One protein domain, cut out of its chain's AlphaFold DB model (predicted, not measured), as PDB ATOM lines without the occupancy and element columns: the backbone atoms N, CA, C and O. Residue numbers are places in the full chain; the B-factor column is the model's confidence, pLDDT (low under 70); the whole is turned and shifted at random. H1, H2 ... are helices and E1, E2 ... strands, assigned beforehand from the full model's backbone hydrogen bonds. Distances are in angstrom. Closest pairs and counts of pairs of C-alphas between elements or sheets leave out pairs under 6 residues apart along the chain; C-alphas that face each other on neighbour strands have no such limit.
ATOM      1  N   LEU A   4     260.068 378.698 214.348       78.12
ATOM      2  CA  LEU A   4     258.683 378.933 214.740       78.12
ATOM      3  C   LEU A   4     257.977 377.651 215.208       78.12
ATOM      4  O   LEU A   4     257.313 377.671 216.238       78.12
ATOM      5  N   ALA A   5     258.147 376.534 214.493       77.31
ATOM      6  CA  ALA A   5     257.529 375.261 214.869       77.31
ATOM      7  C   ALA A   5     258.044 374.772 216.234       77.31
ATOM      8  O   ALA A   5     257.257 374.476 217.125       77.31
ATOM      9  N   ALA A   6     259.363 374.828 216.446       78.38
ATOM     10  CA  ALA A   6     259.974 374.436 217.716       78.38
ATOM     11  C   ALA A   6     259.516 375.307 218.906       78.38
ATOM     12  O   ALA A   6     259.454 374.829 220.041       78.38
ATOM     13  N   HIS A   7     259.197 376.583 218.661       76.62
ATOM     14  CA  HIS A   7     258.641 377.476 219.675       76.62
ATOM     15  C   HIS A   7     257.221 377.060 220.087       76.62
ATOM     16  O   HIS A   7     256.941 376.974 221.282       76.62
ATOM     17  N   TYR A   8     256.352 376.737 219.124       74.25
ATOM     18  CA  TYR A   8     254.996 376.264 219.418       74.25
ATOM     19  C   TYR A   8     254.987 374.886 220.092       74.25
ATOM     20  O   TYR A   8     254.288 374.722 221.087       74.25
ATOM     21  N   ASP A   9     255.849 373.955 219.674       78.38
ATOM     22  CA  ASP A   9     256.000 372.647 220.335       78.38
ATOM     23  C   ASP A   9     256.429 372.776 221.807       78.38
ATOM     24  O   ASP A   9     256.153 371.910 222.643       78.38
ATOM     25  N   ARG A  10     257.178 373.835 222.140       77.94
ATOM     26  CA  ARG A  10     257.563 374.137 223.522       77.94
ATOM     27  C   ARG A  10     256.382 374.703 224.308       77.94
ATOM     28  O   ARG A  10     256.186 374.302 225.448       77.94
ATOM     29  N   LEU A  11     255.601 375.596 223.703       75.31
ATOM     30  CA  LEU A  11     254.409 376.174 224.327       75.31
ATOM     31  C   LEU A  11     253.319 375.126 224.591       75.31
ATOM     32  O   LEU A  11     252.710 375.144 225.658       75.31
ATOM     33  N   GLU A  12     253.115 374.179 223.669       69.12
ATOM     34  CA  GLU A  12     252.204 373.047 223.882       69.12
ATOM     35  C   GLU A  12     252.671 372.163 225.050       69.12
ATOM     36  O   GLU A  12     251.867 371.802 225.910       69.12
ATOM     37  N   ARG A  13     253.980 371.876 225.149       74.69
ATOM     38  CA  ARG A  13     254.566 371.107 226.267       74.69
ATOM     39  C   ARG A  13     254.468 371.809 227.620       74.69
ATOM     40  O   ARG A  13     254.379 371.135 228.640       74.69
ATOM     41  N   CYS A  14     254.493 373.139 227.640       78.19
ATOM     42  CA  CYS A  14     254.317 373.931 228.857       78.19
ATOM     43  C   CYS A  14     252.839 374.125 229.242       78.19
ATOM     44  O   CYS A  14     252.571 374.757 230.256       78.19
ATOM     45  N   HIS A  15     251.887 373.580 228.468       65.94
ATOM     46  CA  HIS A  15     250.445 373.825 228.609       65.94
ATOM     47  C   HIS A  15     250.041 375.308 228.519       65.94
ATOM     48  O   HIS A  15     248.917 375.671 228.874       65.94
ATOM     49  N   ASP A  16     250.926 376.161 227.998       70.69
ATOM     50  CA  ASP A  16     250.683 377.597 227.841       70.69
ATOM     51  C   ASP A  16     249.775 377.890 226.638       70.69
ATOM     52  O   ASP A  16     249.157 378.952 226.554       70.69
ATOM     53  N   VAL A  17     249.672 376.942 225.699       72.75
ATOM     54  CA  VAL A  17     248.843 377.047 224.496       72.75
ATOM     55  C   VAL A  17     247.984 375.795 224.335       72.75
ATOM     56  O   VAL A  17     248.392 374.680 224.658       72.75
ATOM     57  N   VAL A  18     246.761 375.992 223.842       76.19
ATOM     58  CA  VAL A  18     245.837 374.902 223.522       76.19
ATOM     59  C   VAL A  18     246.374 374.125 222.313       76.19
ATOM     60  O   VAL A  18     246.724 374.775 221.326       76.19
ATOM     61  N   PRO A  19     246.404 372.777 222.348       79.00
ATOM     62  CA  PRO A  19     246.890 371.978 221.229       79.00
ATOM     63  C   PRO A  19     246.209 372.338 219.909       79.00
ATOM     64  O   PRO A  19     245.020 372.688 219.878       79.00
ATOM     65  N   PHE A  20     246.942 372.213 218.804       78.69
ATOM     66  CA  PHE A  20     246.353 372.387 217.480       78.69
ATOM     67  C   PHE A  20     245.088 371.522 217.305       78.69
ATOM     68  O   PHE A  20     245.054 370.346 217.658       78.69
ATOM     69  N   GLY A  21     244.023 372.118 216.759       79.69
ATOM     70  CA  GLY A  21     242.721 371.456 216.601       79.69
ATOM     71  C   GLY A  21     241.801 371.537 217.823       79.69
ATOM     72  O   GLY A  21     240.663 371.090 217.732       79.69
ATOM     73  N   PHE A  22     242.230 372.164 218.922       81.81
ATOM     74  CA  PHE A  22     241.420 372.383 220.121       81.81
ATOM     75  C   PHE A  22     241.219 373.882 220.404       81.81
ATOM     76  O   PHE A  22     241.914 374.753 219.866       81.81
ATOM     77  N   THR A  23     240.224 374.200 221.225       82.88
ATOM     78  CA  THR A  23     239.903 375.543 221.732       82.88
ATOM     79  C   THR A  23     239.580 375.470 223.218       82.88
ATOM     80  O   THR A  23     239.226 374.416 223.740       82.88
ATOM     81  N   ARG A  24     239.727 376.593 223.928       85.62
ATOM     82  CA  ARG A  24     239.299 376.710 225.324       85.62
ATOM     83  C   ARG A  24     237.928 377.371 225.357       85.62
ATOM     84  O   ARG A  24     237.805 378.529 224.966       85.62
ATOM     85  N   GLU A  25     236.915 376.638 225.800       84.62
ATOM     86  CA  GLU A  25     235.516 377.074 225.784       84.62
ATOM     87  C   GLU A  25     234.870 376.898 227.163       84.62
ATOM     88  O   GLU A  25     235.333 376.103 227.984       84.62
ATOM     89  N   CYS A  26     233.822 377.675 227.446       85.69
ATOM     90  CA  CYS A  26     233.054 377.559 228.685       85.69
ATOM     91  C   CYS A  26     231.903 376.577 228.475       85.69
ATOM     92  O   CYS A  26     230.944 376.888 227.770       85.69
ATOM     93  N   ILE A  27     232.000 375.406 229.099       85.75
ATOM     94  CA  ILE A  27     231.045 374.313 228.933       85.75
ATOM     95  C   ILE A  27     230.138 374.221 230.155       85.75
ATOM     96  O   ILE A  27     230.594 374.151 231.295       85.75
ATOM     97  N   THR A  28     228.835 374.224 229.905       86.62
ATOM     98  CA  THR A  28     227.805 374.227 230.950       86.62
ATOM     99  C   THR A  28     227.284 372.823 231.240       86.62
ATOM    100  O   THR A  28     226.971 372.526 232.383       86.62
ATOM    101  N   PHE A  29     227.221 371.960 230.226       84.25
ATOM    102  CA  PHE A  29     226.658 370.614 230.335       84.25
ATOM    103  C   PHE A  29     227.539 369.599 229.610       84.25
ATOM    104  O   PHE A  29     228.106 369.914 228.561       84.25
ATOM    105  N   GLY A  30     227.626 368.390 230.155       88.19
ATOM    106  CA  GLY A  30     228.243 367.230 229.520       88.19
ATOM    107  C   GLY A  30     227.220 366.113 229.342       88.19
ATOM    108  O   GLY A  30     226.461 365.829 230.259       88.19
ATOM    109  N   LEU A  31     227.192 365.480 228.170       89.81
ATOM    110  CA  LEU A  31     226.398 364.273 227.935       89.81
ATOM    111  C   LEU A  31     227.324 363.061 227.952       89.81
ATOM    112  O   LEU A  31     228.324 363.036 227.233       89.81
ATOM    113  N   VAL A  32     226.974 362.059 228.751       89.25
ATOM    114  CA  VAL A  32     227.661 360.767 228.778       89.25
ATOM    115  C   VAL A  32     226.884 359.816 227.887       89.25
ATOM    116  O   VAL A  32     225.705 359.558 228.132       89.25
ATOM    117  N   LEU A  33     227.546 359.312 226.849       91.94
ATOM    118  CA  LEU A  33     226.969 358.356 225.914       91.94
ATOM    119  C   LEU A  33     227.464 356.941 226.231       91.94
ATOM    120  O   LEU A  33     228.606 356.758 226.659       91.94
ATOM    121  N   SER A  34     226.609 355.946 226.013       91.81
ATOM    122  CA  SER A  34     226.990 354.537 226.001       91.81
ATOM    123  C   SER A  34     227.861 354.231 224.780       91.81
ATOM    124  O   SER A  34     227.990 355.039 223.856       91.81
ATOM    125  N   THR A  35     228.429 353.025 224.740       92.62
ATOM    126  CA  THR A  35     229.131 352.513 223.552       92.62
ATOM    127  C   THR A  35     228.244 352.466 222.311       92.62
ATOM    128  O   THR A  35     228.755 352.576 221.201       92.62
ATOM    129  N   ASP A  36     226.932 352.346 222.505       92.56
ATOM    130  CA  ASP A  36     225.934 352.278 221.435       92.56
ATOM    131  C   ASP A  36     225.478 353.676 220.977       92.56
ATOM    132  O   ASP A  36     224.701 353.801 220.035       92.56
ATOM    133  N   GLY A  37     225.984 354.737 221.620       87.56
ATOM    134  CA  GLY A  37     225.679 356.133 221.304       87.56
ATOM    135  C   GLY A  37     224.469 356.708 222.043       87.56
ATOM    136  O   GLY A  37     224.155 357.884 221.864       87.56
ATOM    137  N   GLU A  38     223.822 355.922 222.903       91.75
ATOM    138  CA  GLU A  38     222.652 356.358 223.667       91.75
ATOM    139  C   GLU A  38     223.053 357.190 224.887       91.75
ATOM    140  O   GLU A  38     224.048 356.905 225.552       91.75
ATOM    141  N   ALA A  39     222.270 358.217 225.219       89.12
ATOM    142  CA  ALA A  39     222.557 359.066 226.371       89.12
ATOM    143  C   ALA A  39     222.266 358.331 227.689       89.12
ATOM    144  O   ALA A  39     221.127 357.971 227.979       89.12
ATOM    145  N   VAL A  40     223.302 358.149 228.507       93.50
ATOM    146  CA  VAL A  40     223.228 357.473 229.810       93.50
ATOM    147  C   VAL A  40     223.138 358.480 230.953       93.50
ATOM    148  O   VAL A  40     222.469 358.219 231.950       93.50
ATOM    149  N   ALA A  41     223.789 359.640 230.821       89.38
ATOM    150  CA  ALA A  41     223.740 360.693 231.831       89.38
ATOM    151  C   ALA A  41     223.927 362.095 231.234       89.38
ATOM    152  O   ALA A  41     224.470 362.263 230.139       89.38
ATOM    153  N   CYS A  42     223.482 363.102 231.985       87.88
ATOM    154  CA  CYS A  42     223.692 364.514 231.694       87.88
ATOM    155  C   CYS A  42     224.244 365.195 232.948       87.88
ATOM    156  O   CYS A  42     223.540 365.316 233.953       87.88
ATOM    157  N   ASP A  43     225.495 365.629 232.871       87.06
ATOM    158  CA  ASP A  43     226.202 366.285 233.959       87.06
ATOM    159  C   ASP A  43     226.102 367.801 233.810       87.06
ATOM    160  O   ASP A  43     226.428 368.373 232.765       87.06
ATOM    161  N   ASP A  44     225.693 368.470 234.882       85.06
ATOM    162  CA  ASP A  44     225.765 369.922 234.986       85.06
ATOM    163  C   ASP A  44     227.167 370.334 235.454       85.06
ATOM    164  O   ASP A  44     227.599 370.007 236.559       85.06
ATOM    165  N   LEU A  45     227.891 371.048 234.593       83.25
ATOM    166  CA  LEU A  45     229.274 371.473 234.807       83.25
ATOM    167  C   LEU A  45     229.378 372.920 235.308       83.25
ATOM    168  O   LEU A  45     230.479 373.475 235.378       83.25
ATOM    169  N   ARG A  46     228.256 373.561 235.650       84.00
ATOM    170  CA  ARG A  46     228.246 374.911 236.226       84.00
ATOM    171  C   ARG A  46     228.880 374.905 237.616       84.00
ATOM    172  O   ARG A  46     228.567 374.071 238.460       84.00
ATOM    173  N   LEU A  47     229.743 375.881 237.888       68.56
ATOM    174  CA  LEU A  47     230.352 376.048 239.208       68.56
ATOM    175  C   LEU A  47     229.466 376.945 240.093       68.56
ATOM    176  O   LEU A  47     229.204 378.086 239.731       68.56
ATOM    177  N   GLY A  48     229.015 376.403 241.233       60.03
ATOM    178  CA  GLY A  48     228.590 377.073 242.481       60.03
ATOM    179  C   GLY A  48     227.819 378.405 242.422       60.03
ATOM    180  O   GLY A  48     228.340 379.450 242.049       60.03
ATOM    181  N   ALA A  49     226.588 378.395 242.938       58.81
ATOM    182  CA  ALA A  49     225.681 379.540 243.009       58.81
ATOM    183  C   ALA A  49     226.199 380.719 243.862       58.81
ATOM    184  O   ALA A  49     226.451 380.553 245.055       58.81
ATOM    185  N   LYS A  50     226.246 381.918 243.255       55.75
ATOM    186  CA  LYS A  50     225.791 383.207 243.842       55.75
ATOM    187  C   LYS A  50     225.943 384.419 242.917       55.75
ATOM    188  O   LYS A  50     225.337 385.447 243.191       55.75
ATOM    189  N   SER A  51     226.665 384.316 241.806       52.09
ATOM    190  CA  SER A  51     226.634 385.349 240.767       52.09
ATOM    191  C   SER A  51     227.078 384.742 239.443       52.09
ATOM    192  O   SER A  51     228.242 384.396 239.298       52.09
ATOM    193  N   GLN A  52     226.111 384.569 238.535       56.47
ATOM    194  CA  GLN A  52     226.232 384.039 237.170       56.47
ATOM    195  C   GLN A  52     226.914 382.668 237.037       56.47
ATOM    196  O   GLN A  52     228.094 382.472 237.299       56.47
ATOM    197  N   SER A  53     226.133 381.693 236.577       58.53
ATOM    198  CA  SER A  53     226.581 380.330 236.333       58.53
ATOM    199  C   SER A  53     227.519 380.254 235.127       58.53
ATOM    200  O   SER A  53     227.106 379.927 234.011       58.53
ATOM    201  N   TYR A  54     228.781 380.601 235.326       69.38
ATOM    202  CA  TYR A  54     229.788 380.428 234.296       69.38
ATOM    203  C   TYR A  54     230.049 378.930 234.123       69.38
ATOM    204  O   TYR A  54     230.318 378.210 235.089       69.38
ATOM    205  N   GLY A  55     229.907 378.449 232.885       72.06
ATOM    206  CA  GLY A  55     230.316 377.096 232.524       72.06
ATOM    207  C   GLY A  55     231.795 376.880 232.848       72.06
ATOM    208  O   GLY A  55     232.586 377.826 232.908       72.06
ATOM    209  N   ARG A  56     232.187 375.629 233.059       80.94
ATOM    210  CA  ARG A  56     233.575 375.272 233.335       80.94
ATOM    211  C   ARG A  56     234.430 375.522 232.092       80.94
ATOM    212  O   ARG A  56     234.113 375.037 231.009       80.94
ATOM    213  N   SER A  57     235.532 376.259 232.243       84.00
ATOM    214  CA  SER A  57     236.502 376.452 231.158       84.00
ATOM    215  C   SER A  57     237.245 375.146 230.885       84.00
ATOM    216  O   SER A  57     237.951 374.640 231.761       84.00
ATOM    217  N   MET A  58     237.078 374.597 229.684       84.25
ATOM    218  CA  MET A  58     237.629 373.306 229.280       84.25
ATOM    219  C   MET A  58     238.253 373.392 227.890       84.25
ATOM    220  O   MET A  58     237.822 374.177 227.047       84.25
ATOM    221  N   THR A  59     239.277 372.575 227.657       86.56
ATOM    222  CA  THR A  59     239.831 372.373 226.318       86.56
ATOM    223  C   THR A  59     238.947 371.380 225.579       86.56
ATOM    224  O   THR A  59     238.827 370.232 226.001       86.56
ATOM    225  N   VAL A  60     238.326 371.823 224.492       84.00
ATOM    226  CA  VAL A  60     237.439 371.016 223.650       84.00
ATOM    227  C   VAL A  60     237.974 370.969 222.223       84.00
ATOM    228  O   VAL A  60     238.683 371.893 221.813       84.00
ATOM    229  N   PRO A  61     237.687 369.908 221.448       84.62
ATOM    230  CA  PRO A  61     237.958 369.918 220.019       84.62
ATOM    231  C   PRO A  61     237.335 371.163 219.392       84.62
ATOM    232  O   PRO A  61     236.179 371.491 219.665       84.62
ATOM    233  N   ARG A  62     238.106 371.867 218.563       81.81
ATOM    234  CA  ARG A  62     237.658 373.091 217.909       81.81
ATOM    235  C   ARG A  62     236.409 372.764 217.106       81.81
ATOM    236  O   ARG A  62     236.477 372.006 216.139       81.81
TER     237      ARG A  62
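This is residues 4 to 62 of the 76 residues of a protein of Azospirillum brasilense (UniProt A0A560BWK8). A flat, drawn-out model with two small two-stranded ribbons: E1 and E4 run side by side in its middle, and the hairpin of E2 and E3 is at one end of the long axis, with helix H1 at the other. Where E1 passes into E2 the chain turns a corner, and from there the hairpin reaches one way while the loop of residues 47 to 54 reaches the opposite way. The printed part has 59 residues, with one named helix and four named strands in the order H1, E1, E2, E3, E4; the class is mixed, helices and strands, and both sheets, E1 - E4 and E2 - E3, are antiparallel. The whole is only just extended, close to loose, with a radius of gyration of the C-alphas of 15.8 A, and spans 43 by 38 by 15 A.

Strand E1 is residues 22 to 27, 13.7 A from first to last C-alpha, beginning at C-alpha 22 (241.420, 372.383, 220.121). Its partner E4 is residues 56 to 61, 15.0 A long, ending at C-alpha 61 (237.958, 369.918, 220.019). E2, residues 29 to 33, measures 13.0 A, and E3, residues 39 to 44, measures 14.2 A. Helix H1 is residues 4 to 13, 14.5 A long, beginning at C-alpha 4 (258.683, 378.933, 214.740).

E1 and E4 are antiparallel neighbours, with 145 degrees between their directions. The C-alphas of Phe 22 and Pro 61 face each other at 4.3 A, and N 25 and O 58 are within hydrogen-bond range at 2.9 A, as are N 60 and O 23 at 2.8 A. E1 and E2 meet only through their tight link of 1 residue. E2 and E3 form a hairpin, antiparallel at 160 degrees, with a tight link of 5 residues. The C-alphas of Leu 31 and Cys 42 face each other at 4.6 A; N 30 and O 43 are within hydrogen-bond range at 2.9 A, and N 43 and O 30 at 2.8 A. E3 is apart from both E1 and E4, and E2 is apart from E4. H1 is joined to E1 by a short link of 8 residues and is apart from E2, E3 and E4. In H1 every O i to N i+4 pair is within hydrogen-bond range.

The two C-alphas farthest apart are those of Leu 4 and Lys 50, at 44.1 A, while those of Leu 4 and Arg 62, the first and last printed, are 22.1 A apart. The printed part has no cut. The link from E3 to E4, 11 residues, is long. The mean pLDDT of the printed part is 79.5; residue 12, residue 15 and residues 47 to 54 are under 70.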